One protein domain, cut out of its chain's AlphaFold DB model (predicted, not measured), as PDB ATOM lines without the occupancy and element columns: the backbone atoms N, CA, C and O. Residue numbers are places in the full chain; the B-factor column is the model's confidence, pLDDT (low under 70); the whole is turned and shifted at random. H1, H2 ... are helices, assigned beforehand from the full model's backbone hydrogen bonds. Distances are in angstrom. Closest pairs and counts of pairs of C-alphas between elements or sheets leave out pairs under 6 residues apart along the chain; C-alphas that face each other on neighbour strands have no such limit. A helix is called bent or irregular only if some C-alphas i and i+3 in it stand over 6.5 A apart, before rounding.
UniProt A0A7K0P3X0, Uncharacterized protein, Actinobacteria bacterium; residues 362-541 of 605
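Overview. This is residues 362 to 541 of the 605 residues of an uncharacterized protein of Actinobacteria bacterium (UniProt A0A7K0P3X0). The domain is a long, loose rod of helices in three sections: H1, H2a and H4 make one end, H2b, H3 and the bent helix H5 the middle, and the hairpin of H7 and H8, with H6 packed on H8, the other end. The bent helix H2 runs from the first section into the middle, where H3 folds back beside its arm H2b. The printed part has 180 residues with eight named helices, H1 to H8 in order, and no named strand; its class is all helix. The radius of gyration of the C-alphas is 19.9 A, loose, and the spans are 69 by 25 by 22 A.

Along the chain. H1, residues 362 to 374, begins at C-alpha 362 (-25.431, -41.362, -33.359); it is neither bent nor irregular, but only just: C-alphas 365 and 368 are 6.1 A apart. H2, residues 384 to 414, was assigned as one helix by its hydrogen bonds but is bent, with C-alphas 400 and 403 7.3 A apart; its arms are H2a, residues 384 to 400, 24.3 A, and H2b, residues 403 to 414, 16.8 A. H3 is residues 426 to 443, 26.1 A, and H4 is residues 447 to 456. H5, residues 463 to 481, likewise one helix by its hydrogen bonds, is bent, with C-alphas 471 and 474 7.5 A apart, into H5a, residues 463 to 471, and H5b, residues 474 to 481. H6 is residues 485 to 492, H7 is residues 501 to 516, 22.1 A, and H8, residues 524 to 540, 24.3 A, ends at C-alpha 540 (-66.438, -31.405, 8.111).

Arrangement. H1 touches H4, about perpendicular at 83 degrees; their closest C-alphas, of Ala 366 and Phe 455, are 5.0 A apart. H2a and H2b stand at a steep tilt of 44 degrees. H2b and H3 form a helical hairpin, at 32 degrees and opposite ways, closest at the C-alphas of Ser 405 and Gln 435, 5.2 A. H5b touches H8 at a shallow tilt of 25 degrees, the same way, with the C-alphas of Ala 479 and Ala 525 closest at 5.4 A. H7 and H8 form a helical hairpin at 10 degrees, closest at the C-alphas of Ala 515 and Leu 524, 6.1 A. O i to N i+4 pairs are all within hydrogen-bond range in H2a, H2b, H4, H5a, H5b, H6, H7 and H8; H1 has 8 of 9 and H3 13 of 14.

Size, cuts and confidence. The two C-alphas farthest apart, of Ser 383 and Ala 497, are 70.0 A apart. The printed part has no cut, and the link from H2 to H3, 11 residues, is long. The mean pLDDT of the printed part is 92.6, and no printed residue is under 70.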
ATOM      1  N   ALA A 362     -24.277 -42.243 -33.494       93.62
ATOM      2  CA  ALA A 362     -25.431 -41.362 -33.359       93.62
ATOM      3  C   ALA A 362     -26.739 -42.089 -33.690       93.62
ATOM      4  O   ALA A 362     -27.707 -42.008 -32.931       93.62
ATOM      5  N   TRP A 363     -26.760 -42.838 -34.793       94.44
ATOM      6  CA  TRP A 363     -27.927 -43.602 -35.224       94.44
ATOM      7  C   TRP A 363     -28.283 -44.725 -34.246       94.44
ATOM      8  O   TRP A 363     -29.425 -44.792 -33.777       94.44
ATOM      9  N   ASP A 364     -27.304 -45.555 -33.883       92.31
ATOM     10  CA  ASP A 364     -27.513 -46.729 -33.031       92.31
ATOM     11  C   ASP A 364     -28.002 -46.350 -31.626       92.31
ATOM     12  O   ASP A 364     -28.768 -47.098 -31.012       92.31
ATOM     13  N   ALA A 365     -27.631 -45.170 -31.113       91.44
ATOM     14  CA  ALA A 365     -28.169 -44.678 -29.848       91.44
ATOM     15  C   ALA A 365     -29.510 -43.939 -30.005       91.44
ATOM     16  O   ALA A 365     -30.355 -44.020 -29.111       91.44
ATOM     17  N   ALA A 366     -29.732 -43.202 -31.097       93.38
ATOM     18  CA  ALA A 366     -30.942 -42.401 -31.274       93.38
ATOM     19  C   ALA A 366     -32.199 -43.259 -31.473       93.38
ATOM     20  O   ALA A 366     -33.237 -42.951 -30.885       93.38
ATOM     21  N   VAL A 367     -32.113 -44.349 -32.245       93.31
ATOM     22  CA  VAL A 367     -33.249 -45.250 -32.524       93.31
ATOM     23  C   VAL A 367     -33.901 -45.797 -31.239       93.31
ATOM     24  O   VAL A 367     -35.101 -45.577 -31.045       93.31
ATOM     25  N   PRO A 368     -33.174 -46.451 -30.306       91.56
ATOM     26  CA  PRO A 368     -33.779 -46.955 -29.074       91.56
ATOM     27  C   PRO A 368     -34.268 -45.831 -28.149       91.56
ATOM     28  O   PRO A 368     -35.268 -46.008 -27.452       91.56
ATOM     29  N   ARG A 369     -33.620 -44.658 -28.152       92.31
ATOM     30  CA  ARG A 369     -34.074 -43.496 -27.370       92.31
ATOM     31  C   ARG A 369     -35.395 -42.944 -27.895       92.31
ATOM     32  O   ARG A 369     -36.292 -42.660 -27.105       92.31
ATOM     33  N   ALA A 370     -35.540 -42.838 -29.211       93.94
ATOM     34  CA  ALA A 370     -36.786 -42.422 -29.840       93.94
ATOM     35  C   ALA A 370     -37.923 -43.419 -29.572       93.94
ATOM     36  O   ALA A 370     -39.059 -43.008 -29.326       93.94
ATOM     37  N   ALA A 371     -37.622 -44.720 -29.557       92.81
ATOM     38  CA  ALA A 371     -38.580 -45.747 -29.164       92.81
ATOM     39  C   ALA A 371     -38.998 -45.600 -27.689       92.81
ATOM     40  O   ALA A 371     -40.189 -45.591 -27.387       92.81
ATOM     41  N   ALA A 372     -38.041 -45.408 -26.774       91.50
ATOM     42  CA  ALA A 372     -38.312 -45.262 -25.343       91.50
ATOM     43  C   ALA A 372     -39.100 -43.986 -24.996       91.50
ATOM     44  O   ALA A 372     -39.967 -44.017 -24.125       91.50
ATOM     45  N   LEU A 373     -38.809 -42.869 -25.669       93.56
ATOM     46  CA  LEU A 373     -39.421 -41.569 -25.381       93.56
ATOM     47  C   LEU A 373     -40.748 -41.339 -26.108       93.56
ATOM     48  O   LEU A 373     -41.661 -40.741 -25.540       93.56
ATOM     49  N   PHE A 374     -40.856 -41.794 -27.358       94.31
ATOM     50  CA  PHE A 374     -41.976 -41.460 -28.244       94.31
ATOM     51  C   PHE A 374     -42.786 -42.675 -28.705       94.31
ATOM     52  O   PHE A 374     -43.836 -42.490 -29.318       94.31
ATOM     53  N   GLY A 375     -42.338 -43.902 -28.416       91.69
ATOM     54  CA  GLY A 375     -42.994 -45.127 -28.887       91.69
ATOM     55  C   GLY A 375     -42.870 -45.340 -30.398       91.69
ATOM     56  O   GLY A 375     -43.711 -46.009 -30.992       91.69
ATOM     57  N   THR A 376     -41.860 -44.736 -31.029       91.31
ATOM     58  CA  THR A 376     -41.621 -44.853 -32.475       91.31
ATOM     59  C   THR A 376     -40.945 -46.178 -32.824       91.31
ATOM     60  O   THR A 376     -40.218 -46.751 -32.012       91.31
ATOM     61  N   SER A 377     -41.193 -46.682 -34.034       84.06
ATOM     62  CA  SER A 377     -40.583 -47.913 -34.544       84.06
ATOM     63  C   SER A 377     -40.137 -47.707 -35.985       84.06
ATOM     64  O   SER A 377     -40.957 -47.449 -36.865       84.06
ATOM     65  N   VAL A 378     -38.832 -47.817 -36.213       87.69
ATOM     66  CA  VAL A 378     -38.191 -47.791 -37.532       87.69
ATOM     67  C   VAL A 378     -37.197 -48.944 -37.620       87.69
ATOM     68  O   VAL A 378     -36.700 -49.429 -36.602       87.69
ATOM     69  N   ALA A 379     -36.900 -49.409 -38.834       85.25
ATOM     70  CA  ALA A 379     -35.872 -50.426 -39.021       85.25
ATOM     71  C   ALA A 379     -34.495 -49.883 -38.600       85.25
ATOM     72  O   ALA A 379     -34.155 -48.744 -38.909       85.25
ATOM     73  N   ASN A 380     -33.673 -50.719 -37.954       83.88
ATOM     74  CA  ASN A 380     -32.368 -50.292 -37.430       83.88
ATOM     75  C   ASN A 380     -31.311 -50.024 -38.522       83.88
ATOM     76  O   ASN A 380     -30.211 -49.564 -38.234       83.88
ATOM     77  N   LEU A 381     -31.611 -50.319 -39.789       86.75
ATOM     78  CA  LEU A 381     -30.690 -50.067 -40.893       86.75
ATOM     79  C   LEU A 381     -30.478 -48.555 -41.075       86.75
ATOM     80  O   LEU A 381     -31.436 -47.828 -41.328       86.75
ATOM     81  N   ARG A 382     -29.225 -48.092 -41.026       87.25
ATOM     82  CA  ARG A 382     -28.862 -46.695 -41.298       87.25
ATOM     83  C   ARG A 382     -28.988 -46.378 -42.795       87.25
ATOM     84  O   ARG A 382     -28.044 -46.572 -43.557       87.25
ATOM     85  N   SER A 383     -30.161 -45.906 -43.207       83.12
ATOM     86  CA  SER A 383     -30.475 -45.452 -44.569       83.12
ATOM     87  C   SER A 383     -31.205 -44.111 -44.527       83.12
ATOM     88  O   SER A 383     -31.830 -43.792 -43.513       83.12
ATOM     89  N   ALA A 384     -31.171 -43.325 -45.609       81.50
ATOM     90  CA  ALA A 384     -31.815 -42.008 -45.605       81.50
ATOM     91  C   ALA A 384     -33.335 -42.131 -45.405       81.50
ATOM     92  O   ALA A 384     -33.914 -41.373 -44.631       81.50
ATOM     93  N   ALA A 385     -33.958 -43.157 -45.997       77.62
ATOM     94  CA  ALA A 385     -35.368 -43.478 -45.782       77.62
ATOM     95  C   ALA A 385     -35.712 -43.728 -44.301       77.62
ATOM     96  O   ALA A 385     -36.705 -43.200 -43.801       77.62
ATOM     97  N   ASN A 386     -34.892 -44.500 -43.577       86.88
ATOM     98  CA  ASN A 386     -35.140 -44.772 -42.159       86.88
ATOM     99  C   ASN A 386     -34.870 -43.539 -41.286       86.88
ATOM    100  O   ASN A 386     -35.617 -43.300 -40.338       86.88
ATOM    101  N   VAL A 387     -33.858 -42.731 -41.626       90.50
ATOM    102  CA  VAL A 387     -33.559 -41.455 -40.952       90.50
ATOM    103  C   VAL A 387     -34.725 -40.474 -41.101       90.50
ATOM    104  O   VAL A 387     -35.216 -39.954 -40.100       90.50
ATOM    105  N   ALA A 388     -35.237 -40.296 -42.321       85.81
ATOM    106  CA  ALA A 388     -36.386 -39.435 -42.596       85.81
ATOM    107  C   ALA A 388     -37.679 -39.947 -41.940       85.81
ATOM    108  O   ALA A 388     -38.469 -39.166 -41.400       85.81
ATOM    109  N   GLY A 389     -37.891 -41.269 -41.941       88.19
ATOM    110  CA  GLY A 389     -39.012 -41.905 -41.250       88.19
ATOM    111  C   GLY A 389     -38.989 -41.640 -39.743       88.19
ATOM    112  O   GLY A 389     -40.003 -41.233 -39.172       88.19
ATOM    113  N   LEU A 390     -37.821 -41.791 -39.107       93.56
ATOM    114  CA  LEU A 390     -37.643 -41.496 -37.686       93.56
ATOM    115  C   LEU A 390     -37.890 -40.013 -37.387       93.56
ATOM    116  O   LEU A 390     -38.656 -39.694 -36.478       93.56
ATOM    117  N   GLY A 391     -37.282 -39.116 -38.172       93.25
ATOM    118  CA  GLY A 391     -37.448 -37.670 -38.025       93.25
ATOM    119  C   GLY A 391     -38.909 -37.237 -38.140       93.25
ATOM    120  O   GLY A 391     -39.397 -36.470 -37.308       93.25
ATOM    121  N   THR A 392     -39.645 -37.799 -39.101       91.88
ATOM    122  CA  THR A 392     -41.074 -37.521 -39.306       91.88
ATOM    123  C   THR A 392     -41.921 -37.917 -38.096       91.88
ATOM    124  O   THR A 392     -42.674 -37.086 -37.580       91.88
ATOM    125  N   GLU A 393     -41.795 -39.157 -37.614       95.00
ATOM    126  CA  GLU A 393     -42.594 -39.646 -36.483       95.00
ATOM    127  C   GLU A 393     -42.235 -38.933 -35.171       95.00
ATOM    128  O   GLU A 393     -43.129 -38.518 -34.427       95.00
ATOM    129  N   VAL A 394     -40.942 -38.702 -34.909       96.88
ATOM    130  CA  VAL A 394     -40.487 -37.968 -33.716       96.88
ATOM    131  C   VAL A 394     -40.979 -36.522 -33.742       96.88
ATOM    132  O   VAL A 394     -41.544 -36.060 -32.753       96.88
ATOM    133  N   ARG A 395     -40.836 -35.806 -34.864       96.94
ATOM    134  CA  ARG A 395     -41.293 -34.412 -35.005       96.94
ATOM    135  C   ARG A 395     -42.804 -34.296 -34.836       96.94
ATOM    136  O   ARG A 395     -43.282 -33.387 -34.155       96.94
ATOM    137  N   LYS A 396     -43.564 -35.220 -35.430       96.31
ATOM    138  CA  LYS A 396     -45.019 -35.301 -35.257       96.31
ATOM    139  C   LYS A 396     -45.376 -35.462 -33.781       96.31
ATOM    140  O   LYS A 396     -46.134 -34.652 -33.249       96.31
ATOM    141  N   ARG A 397     -44.778 -36.444 -33.100       97.12
ATOM    142  CA  ARG A 397     -45.046 -36.693 -31.680       97.12
ATOM    143  C   ARG A 397     -44.611 -35.529 -30.793       97.12
ATOM    144  O   ARG A 397     -45.322 -35.176 -29.854       97.12
ATOM    145  N   ALA A 398     -43.487 -34.895 -31.115       96.88
ATOM    146  CA  ALA A 398     -42.998 -33.727 -30.400       96.88
ATOM    147  C   ALA A 398     -44.000 -32.565 -30.472       96.88
ATOM    148  O   ALA A 398     -44.363 -32.004 -29.440       96.88
ATOM    149  N   ARG A 399     -44.520 -32.264 -31.669       97.56
ATOM    150  CA  ARG A 399     -45.543 -31.223 -31.885       97.56
ATOM    151  C   ARG A 399     -46.849 -31.510 -31.144       97.56
ATOM    152  O   ARG A 399     -47.462 -30.582 -30.627       97.56
ATOM    153  N   GLU A 400     -47.267 -32.773 -31.072       97.19
ATOM    154  CA  GLU A 400     -48.468 -33.176 -30.327       97.19
ATOM    155  C   GLU A 400     -48.328 -32.955 -28.811       97.19
ATOM    156  O   GLU A 400     -49.283 -32.540 -28.157       97.19
ATOM    157  N   LEU A 401     -47.151 -33.238 -28.241       97.50
ATOM    158  CA  LEU A 401     -46.917 -33.200 -26.791       97.50
ATOM    159  C   LEU A 401     -46.457 -31.826 -26.276       97.50
ATOM    160  O   LEU A 401     -46.658 -31.509 -25.101       97.50
ATOM    161  N   GLN A 402     -45.851 -31.001 -27.135       97.31
ATOM    162  CA  GLN A 402     -45.231 -29.729 -26.753       97.31
ATOM    163  C   GLN A 402     -46.177 -28.777 -25.993       97.31
ATOM    164  O   GLN A 402     -45.762 -28.295 -24.936       97.31
ATOM    165  N   PRO A 403     -47.427 -28.504 -26.435       97.62
ATOM    166  CA  PRO A 403     -48.279 -27.524 -25.755       97.62
ATOM    167  C   PRO A 403     -48.572 -27.904 -24.297       97.62
ATOM    168  O   PRO A 403     -48.431 -27.083 -23.394       97.62
ATOM    169  N   ALA A 404     -48.905 -29.175 -24.051       97.31
ATOM    170  CA  ALA A 404     -49.210 -29.665 -22.710       97.31
ATOM    171  C   ALA A 404     -47.975 -29.682 -21.797       97.31
ATOM    172  O   ALA A 404     -48.096 -29.430 -20.601       97.31
ATOM    173  N   SER A 405     -46.784 -29.939 -22.346       97.25
ATOM    174  CA  SER A 405     -45.534 -29.885 -21.581       97.25
ATOM    175  C   SER A 405     -45.183 -28.466 -21.125       97.25
ATOM    176  O   SER A 405     -44.661 -28.297 -20.027       97.25
ATOM    177  N   VAL A 406     -45.471 -27.448 -21.946       97.62
ATOM    178  CA  VAL A 406     -45.303 -26.034 -21.566       97.62
ATOM    179  C   VAL A 406     -46.262 -25.677 -20.431       97.62
ATOM    180  O   VAL A 406     -45.847 -25.124 -19.412       97.62
ATOM    181  N   ASP A 407     -47.535 -26.049 -20.582       97.88
ATOM    182  CA  ASP A 407     -48.555 -25.840 -19.556       97.88
ATOM    183  C   ASP A 407     -48.200 -26.528 -18.232       97.88
ATOM    184  O   ASP A 407     -48.385 -25.939 -17.168       97.88
ATOM    185  N   LEU A 408     -47.662 -27.750 -18.284       98.00
ATOM    186  CA  LEU A 408     -47.273 -28.510 -17.098       98.00
ATOM    187  C   LEU A 408     -46.234 -27.766 -16.260       98.00
ATOM    188  O   LEU A 408     -46.412 -27.642 -15.050       98.00
ATOM    189  N   VAL A 409     -45.175 -27.252 -16.890       97.69
ATOM    190  CA  VAL A 409     -44.134 -26.492 -16.183       97.69
ATOM    191  C   VAL A 409     -44.724 -25.233 -15.554       97.69
ATOM    192  O   VAL A 409     -44.477 -24.972 -14.380       97.69
ATOM    193  N   ASN A 410     -45.549 -24.490 -16.296       97.38
ATOM    194  CA  ASN A 410     -46.158 -23.258 -15.798       97.38
ATOM    195  C   ASN A 410     -47.038 -23.510 -14.565       97.38
ATOM    196  O   ASN A 410     -46.861 -22.852 -13.544       97.38
ATOM    197  N   VAL A 411     -47.936 -24.496 -14.635       96.69
ATOM    198  CA  VAL A 411     -48.890 -24.787 -13.553       96.69
ATOM    199  C   VAL A 411     -48.191 -25.391 -12.324       96.69
ATOM    200  O   VAL A 411     -48.572 -25.101 -11.192       96.69
ATOM    201  N   LEU A 412     -47.135 -26.194 -12.511       96.50
ATOM    202  CA  LEU A 412     -46.327 -26.694 -11.390       96.50
ATOM    203  C   LEU A 412     -45.589 -25.566 -10.659       96.50
ATOM    204  O   LEU A 412     -45.487 -25.608  -9.436       96.50
ATOM    205  N   LEU A 413     -45.080 -24.567 -11.387       95.75
ATOM    206  CA  LEU A 413     -44.415 -23.411 -10.782       95.75
ATOM    207  C   LEU A 413     -45.416 -22.483 -10.087       95.75
ATOM    208  O   LEU A 413     -45.143 -22.034  -8.975       95.75
ATOM    209  N   GLU A 414     -46.580 -22.256 -10.701       95.44
ATOM    210  CA  GLU A 414     -47.682 -21.474 -10.131       95.44
ATOM    211  C   GLU A 414     -48.119 -22.016  -8.762       95.44
ATOM    212  O   GLU A 414     -48.226 -21.253  -7.803       95.44
ATOM    213  N   HIS A 415     -48.276 -23.337  -8.638       94.25
ATOM    214  CA  HIS A 415     -48.707 -23.994  -7.398       94.25
ATOM    215  C   HIS A 415     -47.557 -24.578  -6.563       94.25
ATOM    216  O   HIS A 415     -47.792 -25.376  -5.651       94.25
ATOM    217  N   SER A 416     -46.309 -24.190  -6.839       94.00
ATOM    218  CA  SER A 416     -45.120 -24.776  -6.200       94.00
ATOM    219  C   SER A 416     -45.141 -24.665  -4.671       94.00
ATOM    220  O   SER A 416     -44.882 -25.646  -3.974       94.00
ATOM    221  N   ALA A 417     -45.541 -23.502  -4.148       91.19
ATOM    222  CA  ALA A 417     -45.663 -23.256  -2.713       91.19
ATOM    223  C   ALA A 417     -46.746 -24.129  -2.056       91.19
ATOM    224  O   ALA A 417     -46.505 -24.723  -1.007       91.19
ATOM    225  N   GLN A 418     -47.917 -24.254  -2.688       91.00
ATOM    226  CA  GLN A 418     -49.039 -25.054  -2.176       91.00
ATOM    227  C   GLN A 418     -48.736 -26.558  -2.211       91.00
ATOM    228  O   GLN A 418     -49.182 -27.301  -1.341       91.00
ATOM    229  N   LEU A 419     -47.953 -26.994  -3.201       93.44
ATOM    230  CA  LEU A 419     -47.481 -28.369  -3.356       93.44
ATOM    231  C   LEU A 419     -46.218 -28.680  -2.541       93.44
ATOM    232  O   LEU A 419     -45.770 -29.822  -2.561       93.44
ATOM    233  N   GLY A 420     -45.604 -27.694  -1.880       92.88
ATOM    234  CA  GLY A 420     -44.353 -27.884  -1.140       92.88
ATOM    235  C   GLY A 420     -43.182 -28.363  -2.008       92.88
ATOM    236  O   GLY A 420     -42.299 -29.062  -1.510       92.88
ATOM    237  N   ILE A 421     -43.176 -28.020  -3.301       94.94
ATOM    238  CA  ILE A 421     -42.124 -28.398  -4.253       94.94
ATOM    239  C   ILE A 421     -41.201 -27.220  -4.546       94.94
ATOM    240  O   ILE A 421     -41.600 -26.059  -4.499       94.94
ATOM    241  N   SER A 422     -39.948 -27.529  -4.869       93.56
ATOM    242  CA  SER A 422     -38.940 -26.540  -5.250       93.56
ATOM    243  C   SER A 422     -38.556 -26.711  -6.714       93.56
ATOM    244  O   SER A 422     -38.765 -27.770  -7.300       93.56
ATOM    245  N   ASP A 423     -37.874 -25.720  -7.277       90.00
ATOM    246  CA  ASP A 423     -37.309 -25.786  -8.630       90.00
ATOM    247  C   ASP A 423     -36.356 -26.971  -8.873       90.00
ATOM    248  O   ASP A 423     -36.077 -27.300 -10.025       90.00
ATOM    249  N   GLN A 424     -35.858 -27.600  -7.804       91.19
ATOM    250  CA  GLN A 424     -34.972 -28.767  -7.843       91.19
ATOM    251  C   GLN A 424     -35.709 -30.095  -7.615       91.19
ATOM    252  O   GLN A 424     -35.086 -31.154  -7.591       91.19
ATOM    253  N   SER A 425     -37.029 -30.067  -7.420       94.12
ATOM    254  CA  SER A 425     -37.821 -31.285  -7.274       94.12
ATOM    255  C   SER A 425     -37.777 -32.100  -8.578       94.12
ATOM    256  O   SER A 425     -37.970 -31.513  -9.648       94.12
ATOM    257  N   PRO A 426     -37.581 -33.436  -8.513       93.81
ATOM    258  CA  PRO A 426     -37.500 -34.312  -9.687       93.81
ATOM    259  C   PRO A 426     -38.575 -34.043 -10.745       93.81
ATOM    260  O   PRO A 426     -38.261 -33.831 -11.913       93.81
ATOM    261  N   ARG A 427     -39.838 -33.894 -10.324       95.06
ATOM    262  CA  ARG A 427     -40.953 -33.574 -11.224       95.06
ATOM    263  C   ARG A 427     -40.750 -32.299 -12.047       95.06
ATOM    264  O   ARG A 427     -41.044 -32.302 -13.241       95.06
ATOM    265  N   ILE A 428     -40.289 -31.210 -11.423       95.00
ATOM    266  CA  ILE A 428     -40.066 -29.930 -12.115       95.00
ATOM    267  C   ILE A 428     -38.874 -30.054 -13.065       95.00
ATOM    268  O   ILE A 428     -38.971 -29.609 -14.209       95.00
ATOM    269  N   LEU A 429     -37.782 -30.691 -12.629       94.44
ATOM    270  CA  LEU A 429     -36.604 -30.918 -13.471       94.44
ATOM    271  C   LEU A 429     -36.962 -31.738 -14.719       94.44
ATOM    272  O   LEU A 429     -36.641 -31.331 -15.836       94.44
ATOM    273  N   THR A 430     -37.706 -32.830 -14.550       94.69
ATOM    274  CA  THR A 430     -38.133 -33.701 -15.650       94.69
ATOM    275  C   THR A 430     -39.160 -33.025 -16.562       94.69
ATOM    276  O   THR A 430     -39.076 -33.163 -17.783       94.69
ATOM    277  N   ALA A 431     -40.100 -32.240 -16.021       96.00
ATOM    278  CA  ALA A 431     -41.042 -31.460 -16.832       96.00
ATOM    279  C   ALA A 431     -40.336 -30.380 -17.675       96.00
ATOM    280  O   ALA A 431     -40.657 -30.225 -18.854       96.00
ATOM    281  N   ARG A 432     -39.341 -29.677 -17.110       95.75
ATOM    282  CA  ARG A 432     -38.518 -28.690 -17.834       95.75
ATOM    283  C   ARG A 432     -37.684 -29.348 -18.934       95.75
ATOM    284  O   ARG A 432     -37.698 -28.868 -20.065       95.75
ATOM    285  N   LEU A 433     -37.034 -30.476 -18.635       94.19
ATOM    286  CA  LEU A 433     -36.279 -31.248 -19.626       94.19
ATOM    287  C   LEU A 433     -37.176 -31.710 -20.787       94.19
ATOM    288  O   LEU A 433     -36.796 -31.585 -21.950       94.19
ATOM    289  N   GLY A 434     -38.383 -32.197 -20.480       95.12
ATOM    290  CA  GLY A 434     -39.375 -32.583 -21.487       95.12
ATOM    291  C   GLY A 434     -39.811 -31.407 -22.356       95.12
ATOM    292  O   GLY A 434     -39.806 -31.516 -23.579       95.12
ATOM    293  N   GLN A 435     -40.111 -30.260 -21.742       96.31
ATOM    294  CA  GLN A 435     -40.491 -29.042 -22.457       96.31
ATOM    295  C   GLN A 435     -39.391 -28.585 -23.426       96.31
ATOM    296  O   GLN A 435     -39.682 -28.284 -24.586       96.31
ATOM    297  N   GLU A 436     -38.138 -28.544 -22.967       94.75
ATOM    298  CA  GLU A 436     -36.983 -28.132 -23.767       94.75
ATOM    299  C   GLU A 436     -36.734 -29.086 -24.940       94.75
ATOM    300  O   GLU A 436     -36.584 -28.646 -26.083       94.75
ATOM    301  N   LEU A 437     -36.753 -30.396 -24.679       94.69
ATOM    302  CA  LEU A 437     -36.575 -31.424 -25.699       94.69
ATOM    303  C   LEU A 437     -37.666 -31.349 -26.773       94.69
ATOM    304  O   LEU A 437     -37.359 -31.313 -27.967       94.69
ATOM    305  N   LEU A 438     -38.935 -31.294 -26.362       96.88
ATOM    306  CA  LEU A 438     -40.073 -31.215 -27.278       96.88
ATOM    307  C   LEU A 438     -40.013 -29.944 -28.128       96.88
ATOM    308  O   LEU A 438     -40.272 -30.005 -29.327       96.88
ATOM    309  N   ALA A 439     -39.624 -28.810 -27.539       95.50
ATOM    310  CA  ALA A 439     -39.480 -27.553 -28.264       95.50
ATOM    311  C   ALA A 439     -38.369 -27.600 -29.325       95.50
ATOM    312  O   ALA A 439     -38.563 -27.070 -30.421       95.50
ATOM    313  N   ARG A 440     -37.232 -28.247 -29.032       94.94
ATOM    314  CA  ARG A 440     -36.153 -28.451 -30.012       94.94
ATOM    315  C   ARG A 440     -36.609 -29.364 -31.152       94.94
ATOM    316  O   ARG A 440     -36.557 -28.968 -32.310       94.94
ATOM    317  N   LEU A 441     -37.139 -30.544 -30.828       96.00
ATOM    318  CA  LEU A 441     -37.520 -31.552 -31.826       96.00
ATOM    319  C   LEU A 441     -38.707 -31.126 -32.706       96.00
ATOM    320  O   LEU A 441     -38.741 -31.447 -33.890       96.00
ATOM    321  N   ALA A 442     -39.683 -30.395 -32.158       94.88
ATOM    322  CA  ALA A 442     -40.851 -29.938 -32.916       94.88
ATOM    323  C   ALA A 442     -40.495 -28.930 -34.029       94.88
ATOM    324  O   ALA A 442     -41.212 -28.852 -35.040       94.88
ATOM    325  N   ASN A 443     -39.406 -28.180 -33.830       91.94
ATOM    326  CA  ASN A 443     -38.946 -27.101 -34.704       91.94
ATOM    327  C   ASN A 443     -37.738 -27.477 -35.578       91.94
ATOM    328  O   ASN A 443     -37.396 -26.707 -36.473       91.94
ATOM    329  N   GLU A 444     -37.115 -28.638 -35.355       92.69
ATOM    330  CA  GLU A 444     -35.991 -29.113 -36.166       92.69
ATOM    331  C   GLU A 444     -36.481 -29.692 -37.499       92.69
ATOM    332  O   GLU A 444     -37.340 -30.575 -37.515       92.69
ATOM    333  N   ASN A 445     -35.930 -29.213 -38.616       87.00
ATOM    334  CA  ASN A 445     -36.317 -29.620 -39.969       87.00
ATOM    335  C   ASN A 445     -35.292 -30.546 -40.635       87.00
ATOM    336  O   ASN A 445     -35.648 -31.217 -41.601       87.00
ATOM    337  N   ASP A 446     -34.056 -30.595 -40.136       86.25
ATOM    338  CA  ASP A 446     -33.018 -31.497 -40.628       86.25
ATOM    339  C   ASP A 446     -33.034 -32.810 -39.830       86.25
ATOM    340  O   ASP A 446     -32.844 -32.834 -38.612       86.25
ATOM    341  N   ASP A 447     -33.284 -33.925 -40.517       89.88
ATOM    342  CA  ASP A 447     -33.440 -35.228 -39.872       89.88
ATOM    343  C   ASP A 447     -32.114 -35.764 -39.295       89.88
ATOM    344  O   ASP A 447     -32.125 -36.487 -38.297       89.88
ATOM    345  N   VAL A 448     -30.963 -35.375 -39.859       90.31
ATOM    346  CA  VAL A 448     -29.640 -35.735 -39.321       90.31
ATOM    347  C   VAL A 448     -29.379 -34.969 -38.029       90.31
ATOM    348  O   VAL A 448     -28.938 -35.561 -37.043       90.31
ATOM    349  N   VAL A 449     -29.701 -33.673 -38.001       91.44
ATOM    350  CA  VAL A 449     -29.589 -32.845 -36.786       91.44
ATOM    351  C   VAL A 449     -30.560 -33.324 -35.707       91.44
ATOM    352  O   VAL A 449     -30.208 -33.359 -34.527       91.44
ATOM    353  N   LEU A 450     -31.761 -33.766 -36.089       94.25
ATOM    354  CA  LEU A 450     -32.725 -34.366 -35.167       94.25
ATOM    355  C   LEU A 450     -32.166 -35.648 -34.532       94.25
ATOM    356  O   LEU A 450     -32.222 -35.800 -33.311       94.25
ATOM    357  N   VAL A 451     -31.585 -36.548 -35.335       94.06
ATOM    358  CA  VAL A 451     -30.902 -37.754 -34.830       94.06
ATOM    359  C   VAL A 451     -29.755 -37.377 -33.896       94.06
ATOM    360  O   VAL A 451     -29.652 -37.935 -32.802       94.06
ATOM    361  N   GLN A 452     -28.942 -36.389 -34.271       93.81
ATOM    362  CA  GLN A 452     -27.850 -35.898 -33.432       93.81
ATOM    363  C   GLN A 452     -28.366 -35.333 -32.100       93.81
ATOM    364  O   GLN A 452     -27.811 -35.627 -31.046       93.81
ATOM    365  N   THR A 453     -29.484 -34.605 -32.113       93.44
ATOM    366  CA  THR A 453     -30.127 -34.072 -30.902       93.44
ATOM    367  C   THR A 453     -30.577 -35.197 -29.966       93.44
ATOM    368  O   THR A 453     -30.414 -35.101 -28.749       93.44
ATOM    369  N   LEU A 454     -31.118 -36.292 -30.511       92.81
ATOM    370  CA  LEU A 454     -31.485 -37.478 -29.728       92.81
ATOM    371  C   LEU A 454     -30.260 -38.216 -29.174       92.81
ATOM    372  O   LEU A 454     -30.332 -38.760 -28.069       92.81
ATOM    373  N   PHE A 455     -29.150 -38.238 -29.915       92.62
ATOM    374  CA  PHE A 455     -27.874 -38.815 -29.487       92.62
ATOM    375  C   PHE A 455     -27.210 -38.004 -28.361       92.62
ATOM    376  O   PHE A 455     -26.778 -38.570 -27.355       92.62
ATOM    377  N   GLU A 456     -27.188 -36.679 -28.476       90.88
ATOM    378  CA  GLU A 456     -26.570 -35.778 -27.495       90.88
ATOM    379  C   GLU A 456     -27.426 -35.568 -26.242       90.88
ATOM    380  O   GLU A 456     -26.937 -35.059 -25.234       90.88
ATOM    381  N   LEU A 457     -28.698 -35.978 -26.277       85.75
ATOM    382  CA  LEU A 457     -29.602 -35.854 -25.143       85.75
ATOM    383  C   LEU A 457     -29.017 -36.530 -23.894       85.75
ATOM    384  O   LEU A 457     -28.859 -37.752 -23.836       85.75
ATOM    385  N   ALA A 458     -28.756 -35.728 -22.864       81.00
ATOM    386  CA  ALA A 458     -28.427 -36.218 -21.535       81.00
ATOM    387  C   ALA A 458     -29.692 -36.811 -20.901       81.00
ATOM    388  O   ALA A 458     -30.462 -36.122 -20.232       81.00
ATOM    389  N   LEU A 459     -29.945 -38.089 -21.175       77.81
ATOM    390  CA  LEU A 459     -31.083 -38.783 -20.595       77.81
ATOM    391  C   LEU A 459     -30.902 -38.938 -19.080       77.81
ATOM    392  O   LEU A 459     -29.802 -39.275 -18.628       77.81
ATOM    393  N   PRO A 460     -31.974 -38.750 -18.288       77.38
ATOM    394  CA  PRO A 460     -31.957 -39.162 -16.894       77.38
ATOM    395  C   PRO A 460     -31.712 -40.674 -16.812       77.38
ATOM    396  O   PRO A 460     -31.974 -41.408 -17.769       77.38
ATOM    397  N   ALA A 461     -31.242 -41.149 -15.654       78.56
ATOM    398  CA  ALA A 461     -30.964 -42.572 -15.425       78.56
ATOM    399  C   ALA A 461     -32.156 -43.481 -15.786       78.56
ATOM    400  O   ALA A 461     -31.961 -44.623 -16.197       78.56
ATOM    401  N   GLU A 462     -33.378 -42.948 -15.682       86.56
ATOM    402  CA  GLU A 462     -34.607 -43.598 -16.113       86.56
ATOM    403  C   GLU A 462     -35.357 -42.755 -17.174       86.56
ATOM    404  O   GLU A 462     -36.162 -41.877 -16.842       86.56
ATOM    405  N   PRO A 463     -35.134 -43.018 -18.474       88.75
ATOM    406  CA  PRO A 463     -35.808 -42.317 -19.574       88.75
ATOM    407  C   PRO A 463     -37.343 -42.434 -19.552       88.75
ATOM    408  O   PRO A 463     -38.046 -41.569 -20.075       88.75
ATOM    409  N   GLN A 464     -37.875 -43.491 -18.934       91.69
ATOM    410  CA  GLN A 464     -39.307 -43.748 -18.797       91.69
ATOM    411  C   GLN A 464     -40.004 -42.661 -17.967       91.69
ATOM    412  O   GLN A 464     -41.158 -42.338 -18.249       91.69
ATOM    413  N   SER A 465     -39.312 -42.061 -16.992       93.12
ATOM    414  CA  SER A 465     -39.846 -40.945 -16.204       93.12
ATOM    415  C   SER A 465     -40.059 -39.697 -17.070       93.12
ATOM    416  O   SER A 465     -41.123 -39.074 -17.014       93.12
ATOM    417  N   LEU A 466     -39.122 -39.405 -17.981       95.12
ATOM    418  CA  LEU A 466     -39.261 -38.328 -18.967       95.12
ATOM    419  C   LEU A 466     -40.407 -38.600 -19.952       95.12
ATOM    420  O   LEU A 466     -41.274 -37.746 -20.145       95.12
ATOM    421  N   ALA A 467     -40.458 -39.806 -20.526       95.44
ATOM    422  CA  ALA A 467     -41.542 -40.223 -21.419       95.44
ATOM    423  C   ALA A 467     -42.917 -40.111 -20.738       95.44
ATOM    424  O   ALA A 467     -43.885 -39.611 -21.323       95.44
ATOM    425  N   LYS A 468     -43.006 -40.535 -19.472       96.69
ATOM    426  CA  LYS A 468     -44.234 -40.451 -18.687       96.69
ATOM    427  C   LYS A 468     -44.653 -39.003 -18.460       96.69
ATOM    428  O   LYS A 468     -45.796 -38.682 -18.764       96.69
ATOM    429  N   SER A 469     -43.738 -38.144 -18.008       96.50
ATOM    430  CA  SER A 469     -44.001 -36.715 -17.786       96.50
ATOM    431  C   SER A 469     -44.570 -36.036 -19.039       96.50
ATOM    432  O   SER A 469     -45.616 -35.389 -18.970       96.50
ATOM    433  N   MET A 470     -43.962 -36.273 -20.210       96.94
ATOM    434  CA  MET A 470     -44.441 -35.716 -21.483       96.94
ATOM    435  C   MET A 470     -45.832 -36.238 -21.866       96.94
ATOM    436  O   MET A 470     -46.691 -35.474 -22.301       96.94
ATOM    437  N   THR A 471     -46.077 -37.542 -21.715       97.38
ATOM    438  CA  THR A 471     -47.322 -38.178 -22.183       97.38
ATOM    439  C   THR A 471     -48.517 -37.964 -21.257       97.38
ATOM    440  O   THR A 471     -49.648 -37.930 -21.741       97.38
ATOM    441  N   SER A 472     -48.310 -37.797 -19.946       97.12
ATOM    442  CA  SER A 472     -49.386 -37.510 -18.988       97.12
ATOM    443  C   SER A 472     -49.592 -36.021 -18.711       97.12
ATOM    444  O   SER A 472     -50.523 -35.687 -17.975       97.12
ATOM    445  N   ALA A 473     -48.787 -35.132 -19.306       97.88
ATOM    446  CA  ALA A 473     -48.831 -33.689 -19.075       97.88
ATOM    447  C   ALA A 473     -50.256 -33.116 -19.136       97.88
ATOM    448  O   ALA A 473     -50.688 -32.467 -18.191       97.88
ATOM    449  N   THR A 474     -51.036 -33.444 -20.173       97.94
ATOM    450  CA  THR A 474     -52.430 -32.981 -20.313       97.94
ATOM    451  C   THR A 474     -53.309 -33.389 -19.129       97.94
ATOM    452  O   THR A 474     -54.086 -32.581 -18.623       97.94
ATOM    453  N   ALA A 475     -53.190 -34.636 -18.666       97.19
ATOM    454  CA  ALA A 475     -53.989 -35.147 -17.556       97.19
ATOM    455  C   ALA A 475     -53.588 -34.499 -16.221       97.19
ATOM    456  O   ALA A 475     -54.454 -34.162 -15.414       97.19
ATOM    457  N   VAL A 476     -52.286 -34.295 -16.000       97.69
ATOM    458  CA  VAL A 476     -51.761 -33.655 -14.786       97.69
ATOM    459  C   VAL A 476     -52.118 -32.168 -14.755       97.69
ATOM    460  O   VAL A 476     -52.618 -31.688 -13.742       97.69
ATOM    461  N   VAL A 477     -51.956 -31.457 -15.874       98.06
ATOM    462  CA  VAL A 477     -52.389 -30.058 -16.032       98.06
ATOM    463  C   VAL A 477     -53.883 -29.922 -15.770       98.06
ATOM    464  O   VAL A 477     -54.291 -29.040 -15.020       98.06
ATOM    465  N   GLY A 478     -54.706 -30.808 -16.342       97.12
ATOM    466  CA  GLY A 478     -56.147 -30.818 -16.100       97.12
ATOM    467  C   GLY A 478     -56.495 -31.025 -14.624       97.12
ATOM    468  O   GLY A 478     -57.359 -30.330 -14.097       97.12
ATOM    469  N   ALA A 479     -55.789 -31.928 -13.937       96.38
ATOM    470  CA  ALA A 479     -55.985 -32.169 -12.510       96.38
ATOM    471  C   ALA A 479     -55.569 -30.972 -11.640       96.38
ATOM    472  O   ALA A 479     -56.285 -30.638 -10.702       96.38
ATOM    473  N   LEU A 480     -54.450 -30.315 -11.958       96.19
ATOM    474  CA  LEU A 480     -53.968 -29.135 -11.234       96.19
ATOM    475  C   LEU A 480     -54.875 -27.915 -11.460       96.19
ATOM    476  O   LEU A 480     -55.252 -27.251 -10.501       96.19
ATOM    477  N   ARG A 481     -55.281 -27.648 -12.709       95.75
ATOM    478  CA  ARG A 481     -56.182 -26.529 -13.049       95.75
ATOM    479  C   ARG A 481     -57.607 -26.740 -12.533       95.75
ATOM    480  O   ARG A 481     -58.293 -25.775 -12.222       95.75
ATOM    481  N   GLY A 482     -58.066 -27.991 -12.472       93.38
ATOM    482  CA  GLY A 482     -59.401 -28.347 -11.987       93.38
ATOM    483  C   GLY A 482     -59.516 -28.460 -10.465       93.38
ATOM    484  O   GLY A 482     -60.612 -28.705  -9.962       93.38
ATOM    485  N   LEU A 483     -58.412 -28.326  -9.727       92.69
ATOM    486  CA  LEU A 483     -58.403 -28.473  -8.277       92.69
ATOM    487  C   LEU A 483     -59.009 -27.250  -7.578       92.69
ATOM    488  O   LEU A 483     -58.722 -26.107  -7.929       92.69
ATOM    489  N   MET A 484     -59.781 -27.477  -6.514       89.31
ATOM    490  CA  MET A 484     -60.237 -26.404  -5.625       89.31
ATOM    491  C   MET A 484     -59.135 -26.024  -4.628       89.31
ATOM    492  O   MET A 484     -59.193 -26.400  -3.457       89.31
ATOM    493  N   TRP A 485     -58.127 -25.276  -5.086       92.44
ATOM    494  CA  TRP A 485     -56.980 -24.854  -4.264       92.44
ATOM    495  C   TRP A 485     -57.380 -24.148  -2.963       92.44
ATOM    496  O   TRP A 485     -56.811 -24.433  -1.913       92.44
ATOM    497  N   THR A 486     -58.450 -23.350  -2.989       91.25
ATOM    498  CA  THR A 486     -58.991 -22.661  -1.805       91.25
ATOM    499  C   THR A 486     -59.393 -23.606  -0.670       91.25
ATOM    500  O   THR A 486     -59.350 -23.221   0.499       91.25
ATOM    501  N   MET A 487     -59.776 -24.852  -0.975       90.25
ATOM    502  CA  MET A 487     -60.073 -25.867   0.038       90.25
ATOM    503  C   MET A 487     -58.799 -26.341   0.743       90.25
ATOM    504  O   MET A 487     -58.805 -26.493   1.964       90.25
ATOM    505  N   LEU A 488     -57.705 -26.532  -0.001       89.75
ATOM    506  CA  LEU A 488     -56.405 -26.870   0.582       89.75
ATOM    507  C   LEU A 488     -55.871 -25.705   1.419       89.75
ATOM    508  O   LEU A 488     -55.446 -25.928   2.551       89.75
ATOM    509  N   ASP A 489     -55.994 -24.473   0.920       91.38
ATOM    510  CA  ASP A 489     -55.612 -23.266   1.663       91.38
ATOM    511  C   ASP A 489     -56.415 -23.145   2.978       91.38
ATOM    512  O   ASP A 489     -55.854 -22.857   4.036       91.38
ATOM    513  N   SER A 490     -57.722 -23.444   2.947       90.81
ATOM    514  CA  SER A 490     -58.594 -23.427   4.135       90.81
ATOM    515  C   SER A 490     -58.184 -24.464   5.182       90.81
ATOM    516  O   SER A 490     -58.206 -24.181   6.377       90.81
ATOM    517  N   VAL A 491     -57.798 -25.665   4.743       91.06
ATOM    518  CA  VAL A 491     -57.312 -26.728   5.635       91.06
ATOM    519  C   VAL A 491     -55.949 -26.373   6.226       91.06
ATOM    520  O   VAL A 491     -55.728 -26.587   7.415       91.06
ATOM    521  N   GLN A 492     -55.051 -25.771   5.442       88.94
ATOM    522  CA  GLN A 492     -53.756 -25.300   5.940       88.94
ATOM    523  C   GLN A 492     -53.884 -24.163   6.965       88.94
ATOM    524  O   GLN A 492     -53.050 -24.083   7.868       88.94
ATOM    525  N   ALA A 493     -54.928 -23.333   6.855       91.19
ATOM    526  CA  ALA A 493     -55.221 -22.230   7.771       91.19
ATOM    527  C   ALA A 493     -55.837 -22.662   9.119       91.19
ATOM    528  O   ALA A 493     -56.042 -21.811   9.986       91.19
ATOM    529  N   ILE A 494     -56.137 -23.956   9.316       89.94
ATOM    530  CA  ILE A 494     -56.605 -24.481  10.607       89.94
ATOM    531  C   ILE A 494     -55.541 -24.221  11.680       89.94
ATOM    532  O   ILE A 494     -54.362 -24.544  11.488       89.94
ATOM    533  N   ASP A 495     -55.993 -23.649  12.804       88.56
ATOM    534  CA  ASP A 495     -55.152 -23.247  13.932       88.56
ATOM    535  C   ASP A 495     -54.234 -24.408  14.364       88.56
ATOM    536  O   ASP A 495     -54.714 -25.534  14.535       88.56
ATOM    537  N   PRO A 496     -52.925 -24.166  14.558       87.06
ATOM    538  CA  PRO A 496     -51.997 -25.166  15.078       87.06
ATOM    539  C   PRO A 496     -52.442 -25.863  16.374       87.06
ATOM    540  O   PRO A 496     -52.008 -26.985  16.628       87.06
ATOM    541  N   ALA A 497     -53.283 -25.225  17.192       87.69
ATOM    542  CA  ALA A 497     -53.825 -25.790  18.424       87.69
ATOM    543  C   ALA A 497     -55.078 -26.674  18.221       87.69
ATOM    544  O   ALA A 497     -55.529 -27.312  19.176       87.69
ATOM    545  N   ASP A 498     -55.659 -26.723  17.017       89.75
ATOM    546  CA  ASP A 498     -56.830 -27.552  16.701       89.75
ATOM    547  C   ASP A 498     -56.443 -29.041  16.625       89.75
ATOM    548  O   ASP A 498     -55.433 -29.417  16.027       89.75
ATOM    549  N   ALA A 499     -57.276 -29.923  17.186       88.12
ATOM    550  CA  ALA A 499     -57.054 -31.370  17.172       88.12
ATOM    551  C   ALA A 499     -56.930 -31.957  15.750       88.12
ATOM    552  O   ALA A 499     -56.279 -32.984  15.556       88.12
ATOM    553  N   ARG A 500     -57.517 -31.295  14.745       89.94
ATOM    554  CA  ARG A 500     -57.444 -31.677  13.327       89.94
ATOM    555  C   ARG A 500     -56.083 -31.409  12.690       89.94
ATOM    556  O   ARG A 500     -55.832 -31.873  11.578       89.94
ATOM    557  N   ARG A 501     -55.191 -30.676  13.364       91.56
ATOM    558  CA  ARG A 501     -53.902 -30.271  12.800       91.56
ATOM    559  C   ARG A 501     -53.016 -31.457  12.411       91.56
ATOM    560  O   ARG A 501     -52.386 -31.415  11.360       91.56
ATOM    561  N   ALA A 502     -53.037 -32.542  13.183       90.00
ATOM    562  CA  ALA A 502     -52.285 -33.753  12.845       90.00
ATOM    563  C   ALA A 502     -52.696 -34.336  11.477       90.00
ATOM    564  O   ALA A 502     -51.843 -34.752  10.696       90.00
ATOM    565  N   ASP A 503     -53.992 -34.311  11.154       91.31
ATOM    566  CA  ASP A 503     -54.505 -34.771   9.860       91.31
ATOM    567  C   ASP A 503     -54.132 -33.823   8.710       91.31
ATOM    568  O   ASP A 503     -53.878 -34.282   7.594       91.31
ATOM    569  N   VAL A 504     -54.063 -32.515   8.983       92.94
ATOM    570  CA  VAL A 504     -53.590 -31.492   8.032       92.94
ATOM    571  C   VAL A 504     -52.128 -31.746   7.670       92.94
ATOM    572  O   VAL A 504     -51.791 -31.806   6.489       92.94
ATOM    573  N   ASP A 505     -51.264 -31.933   8.669       92.00
ATOM    574  CA  ASP A 505     -49.829 -32.125   8.453       92.00
ATOM    575  C   ASP A 505     -49.543 -33.444   7.711       92.00
ATOM    576  O   ASP A 505     -48.688 -33.481   6.825       92.00
ATOM    577  N   LEU A 506     -50.309 -34.508   7.992       93.12
ATOM    578  CA  LEU A 506     -50.245 -35.766   7.237       93.12
ATOM    579  C   LEU A 506     -50.679 -35.593   5.776       93.12
ATOM    580  O   LEU A 506     -50.019 -36.114   4.872       93.12
ATOM    581  N   LEU A 507     -51.769 -34.860   5.529       94.25
ATOM    582  CA  LEU A 507     -52.254 -34.560   4.182       94.25
ATOM    583  C   LEU A 507     -51.221 -33.762   3.381       94.25
ATOM    584  O   LEU A 507     -50.884 -34.151   2.263       94.25
ATOM    585  N   VAL A 508     -50.699 -32.676   3.961       92.75
ATOM    586  CA  VAL A 508     -49.716 -31.805   3.306       92.75
ATOM    587  C   VAL A 508     -48.413 -32.561   3.077       92.75
ATOM    588  O   VAL A 508     -47.881 -32.526   1.973       92.75
ATOM    589  N   GLY A 509     -47.924 -33.310   4.069       93.12
ATOM    590  CA  GLY A 509     -46.712 -34.117   3.931       93.12
ATOM    591  C   GLY A 509     -46.818 -35.166   2.819       93.12
ATOM    592  O   GLY A 509     -45.905 -35.293   2.005       93.12
ATOM    593  N   SER A 510     -47.948 -35.878   2.739       93.94
ATOM    594  CA  SER A 510     -48.199 -36.893   1.705       93.94
ATOM    595  C   SER A 510     -48.311 -36.290   0.300       93.94
ATOM    596  O   SER A 510     -47.708 -36.799  -0.656       93.94
ATOM    597  N   LEU A 511     -49.039 -35.173   0.168       95.31
ATOM    598  CA  LEU A 511     -49.180 -34.476  -1.105       95.31
ATOM    599  C   LEU A 511     -47.835 -33.916  -1.576       95.31
ATOM    600  O   LEU A 511     -47.468 -34.151  -2.725       95.31
ATOM    601  N   SER A 512     -47.076 -33.259  -0.696       95.06
ATOM    602  CA  SER A 512     -45.761 -32.702  -1.030       95.06
ATOM    603  C   SER A 512     -44.754 -33.780  -1.416       95.06
ATOM    604  O   SER A 512     -44.032 -33.624  -2.401       95.06
ATOM    605  N   ALA A 513     -44.738 -34.919  -0.712       94.31
ATOM    606  CA  ALA A 513     -43.889 -36.052  -1.078       94.31
ATOM    607  C   ALA A 513     -44.226 -36.587  -2.483       94.31
ATOM    608  O   ALA A 513     -43.330 -36.816  -3.297       94.31
ATOM    609  N   THR A 514     -45.518 -36.720  -2.799       95.88
ATOM    610  CA  THR A 514     -45.983 -37.170  -4.122       95.88
ATOM    611  C   THR A 514     -45.689 -36.140  -5.215       95.88
ATOM    612  O   THR A 514     -45.251 -36.493  -6.313       95.88
ATOM    613  N   ALA A 515     -45.897 -34.856  -4.924       95.12
ATOM    614  CA  ALA A 515     -45.645 -33.758  -5.845       95.12
ATOM    615  C   ALA A 515     -44.151 -33.586  -6.145       95.12
ATOM    616  O   ALA A 515     -43.797 -33.273  -7.281       95.12
ATOM    617  N   ALA A 516     -43.267 -33.848  -5.179       95.00
ATOM    618  CA  ALA A 516     -41.826 -33.808  -5.398       95.00
ATOM    619  C   ALA A 516     -41.323 -34.984  -6.259       95.00
ATOM    620  O   ALA A 516     -40.391 -34.803  -7.045       95.00
ATOM    621  N   GLY A 517     -41.933 -36.168  -6.127       94.25
ATOM    622  CA  GLY A 517     -41.550 -37.382  -6.854       94.25
ATOM    623  C   GLY A 517     -41.875 -37.360  -8.352       94.25
ATOM    624  O   GLY A 517     -42.725 -36.599  -8.810       94.25
ATOM    625  N   GLU A 518     -41.205 -38.225  -9.117       94.38
ATOM    626  CA  GLU A 518     -41.442 -38.417 -10.556       94.38
ATOM    627  C   GLU A 518     -42.848 -38.955 -10.849       94.38
ATOM    628  O   GLU A 518     -43.335 -39.852 -10.160       94.38
ATOM    629  N   GLU A 519     -43.480 -38.485 -11.930       96.00
ATOM    630  CA  GLU A 519     -44.850 -38.890 -12.303       96.00
ATOM    631  C   GLU A 519     -44.983 -40.393 -12.593       96.00
ATOM    632  O   GLU A 519     -46.060 -40.962 -12.418       96.00
ATOM    633  N   LEU A 520     -43.898 -41.053 -13.009       94.94
ATOM    634  CA  LEU A 520     -43.874 -42.502 -13.225       94.94
ATOM    635  C   LEU A 520     -44.097 -43.294 -11.933       94.94
ATOM    636  O   LEU A 520     -44.823 -44.286 -11.942       94.94
ATOM    637  N   HIS A 521     -43.497 -42.839 -10.837       94.69
ATOM    638  CA  HIS A 521     -43.515 -43.526  -9.547       94.69
ATOM    639  C   HIS A 521     -44.590 -42.989  -8.603       94.69
ATOM    640  O   HIS A 521     -45.069 -43.695  -7.718       94.69
ATOM    641  N   SER A 522     -44.944 -41.718  -8.761       95.00
ATOM    642  CA  SER A 522     -45.789 -40.966  -7.843       95.00
ATOM    643  C   SER A 522     -46.813 -40.176  -8.663       95.00
ATOM    644  O   SER A 522     -46.602 -38.999  -8.941       95.00
ATOM    645  N   PRO A 523     -47.913 -40.805  -9.116       96.38
ATOM    646  CA  PRO A 523     -48.871 -40.149  -9.998       96.38
ATOM    647  C   PRO A 523     -49.603 -39.019  -9.260       96.38
ATOM    648  O   PRO A 523     -50.290 -39.251  -8.262       96.38
ATOM    649  N   LEU A 524     -49.489 -37.789  -9.765       96.62
ATOM    650  CA  LEU A 524     -49.975 -36.600  -9.061       96.62
ATOM    651  C   LEU A 524     -51.497 -36.451  -9.138       96.62
ATOM    652  O   LEU A 524     -52.142 -36.115  -8.150       96.62
ATOM    653  N   ALA A 525     -52.107 -36.743 -10.290       95.69
ATOM    654  CA  ALA A 525     -53.546 -36.541 -10.478       95.69
ATOM    655  C   ALA A 525     -54.438 -37.360  -9.507       95.69
ATOM    656  O   ALA A 525     -55.440 -36.824  -9.027       95.69
ATOM    657  N   PRO A 526     -54.140 -38.638  -9.193       95.56
ATOM    658  CA  PRO A 526     -54.823 -39.365  -8.119       95.56
ATOM    659  C   PRO A 526     -54.569 -38.775  -6.725       95.56
ATOM    660  O   PRO A 526     -55.508 -38.675  -5.939       95.56
ATOM    661  N   ALA A 527     -53.336 -38.352  -6.431       95.25
ATOM    662  CA  ALA A 527     -52.978 -37.787  -5.129       95.25
ATOM    663  C   ALA A 527     -53.693 -36.459  -4.851       95.25
ATOM    664  O   ALA A 527     -54.203 -36.258  -3.753       95.25
ATOM    665  N   LEU A 528     -53.823 -35.596  -5.862       95.19
ATOM    666  CA  LEU A 528     -54.595 -34.354  -5.771       95.19
ATOM    667  C   LEU A 528     -56.074 -34.618  -5.451       95.19
ATOM    668  O   LEU A 528     -56.655 -33.950  -4.598       95.19
ATOM    669  N   ARG A 529     -56.679 -35.626  -6.092       93.44
ATOM    670  CA  ARG A 529     -58.070 -36.025  -5.822       93.44
ATOM    671  C   ARG A 529     -58.250 -36.529  -4.391       93.44
ATOM    672  O   ARG A 529     -59.162 -36.076  -3.705       93.44
ATOM    673  N   ALA A 530     -57.359 -37.409  -3.935       92.81
ATOM    674  CA  ALA A 530     -57.377 -37.913  -2.563       92.81
ATOM    675  C   ALA A 530     -57.158 -36.790  -1.532       92.81
ATOM    676  O   ALA A 530     -57.806 -36.780  -0.485       92.81
ATOM    677  N   ALA A 531     -56.293 -35.817  -1.837       93.31
ATOM    678  CA  ALA A 531     -56.055 -34.662  -0.979       93.31
ATOM    679  C   ALA A 531     -57.313 -33.794  -0.825       93.31
ATOM    680  O   ALA A 531     -57.651 -33.429   0.294       93.31
ATOM    681  N   VAL A 532     -58.053 -33.515  -1.902       92.19
ATOM    682  CA  VAL A 532     -59.313 -32.749  -1.813       92.19
ATOM    683  C   VAL A 532     -60.380 -33.498  -1.012       92.19
ATOM    684  O   VAL A 532     -61.037 -32.903  -0.161       92.19
ATOM    685  N   GLU A 533     -60.533 -34.805  -1.227       92.56
ATOM    686  CA  GLU A 533     -61.483 -35.616  -0.455       92.56
ATOM    687  C   GLU A 533     -61.149 -35.594   1.043       92.56
ATOM    688  O   GLU A 533     -62.013 -35.339   1.886       92.56
ATOM    689  N   ARG A 534     -59.870 -35.791   1.382       92.19
ATOM    690  CA  ARG A 534     -59.406 -35.761   2.768       92.19
ATOM    691  C   ARG A 534     -59.513 -34.360   3.378       92.19
ATOM    692  O   ARG A 534     -59.910 -34.244   4.534       92.19
ATOM    693  N   ALA A 535     -59.249 -33.307   2.607       92.62
ATOM    694  CA  ALA A 535     -59.456 -31.924   3.023       92.62
ATOM    695  C   ALA A 535     -60.927 -31.657   3.390       92.62
ATOM    696  O   ALA A 535     -61.204 -31.089   4.446       92.62
ATOM    697  N   GLY A 536     -61.875 -32.146   2.584       91.75
ATOM    698  CA  GLY A 536     -63.306 -32.060   2.883       91.75
ATOM    699  C   GLY A 536     -63.691 -32.757   4.192       91.75
ATOM    700  O   GLY A 536     -64.436 -32.195   4.994       91.75
ATOM    701  N   GLN A 537     -63.136 -33.944   4.458       91.62
ATOM    702  CA  GLN A 537     -63.358 -34.665   5.720       91.62
ATOM    703  C   GLN A 537     -62.823 -33.888   6.935       91.62
ATOM    704  O   GLN A 537     -63.498 -33.818   7.960       91.62
ATOM    705  N   ILE A 538     -61.639 -33.276   6.815       91.50
ATOM    706  CA  ILE A 538     -61.038 -32.460   7.880       91.50
ATOM    707  C   ILE A 538     -61.904 -31.222   8.166       91.50
ATOM    708  O   ILE A 538     -62.177 -30.895   9.325       91.50
ATOM    709  N   LEU A 539     -62.386 -30.541   7.123       89.50
ATOM    710  CA  LEU A 539     -63.261 -29.376   7.285       89.50
ATOM    711  C   LEU A 539     -64.621 -29.747   7.893       89.50
ATOM    712  O   LEU A 539     -65.153 -28.970   8.681       89.50
ATOM    713  N   ALA A 540     -65.157 -30.930   7.585       87.19
ATOM    714  CA  ALA A 540     -66.438 -31.405   8.111       87.19
ATOM    715  C   ALA A 540     -66.383 -31.877   9.579       87.19
ATOM    716  O   ALA A 540     -67.418 -31.923  10.238       87.19
ATOM    717  N   ALA A 541     -65.203 -32.202  10.118       80.62
ATOM    718  CA  ALA A 541     -65.024 -32.760  11.465       80.62
ATOM    719  C   ALA A 541     -65.174 -31.745  12.629       80.62
ATOM    720  O   ALA A 541     -64.677 -31.986  13.727       80.62
TER     721      ALA A 541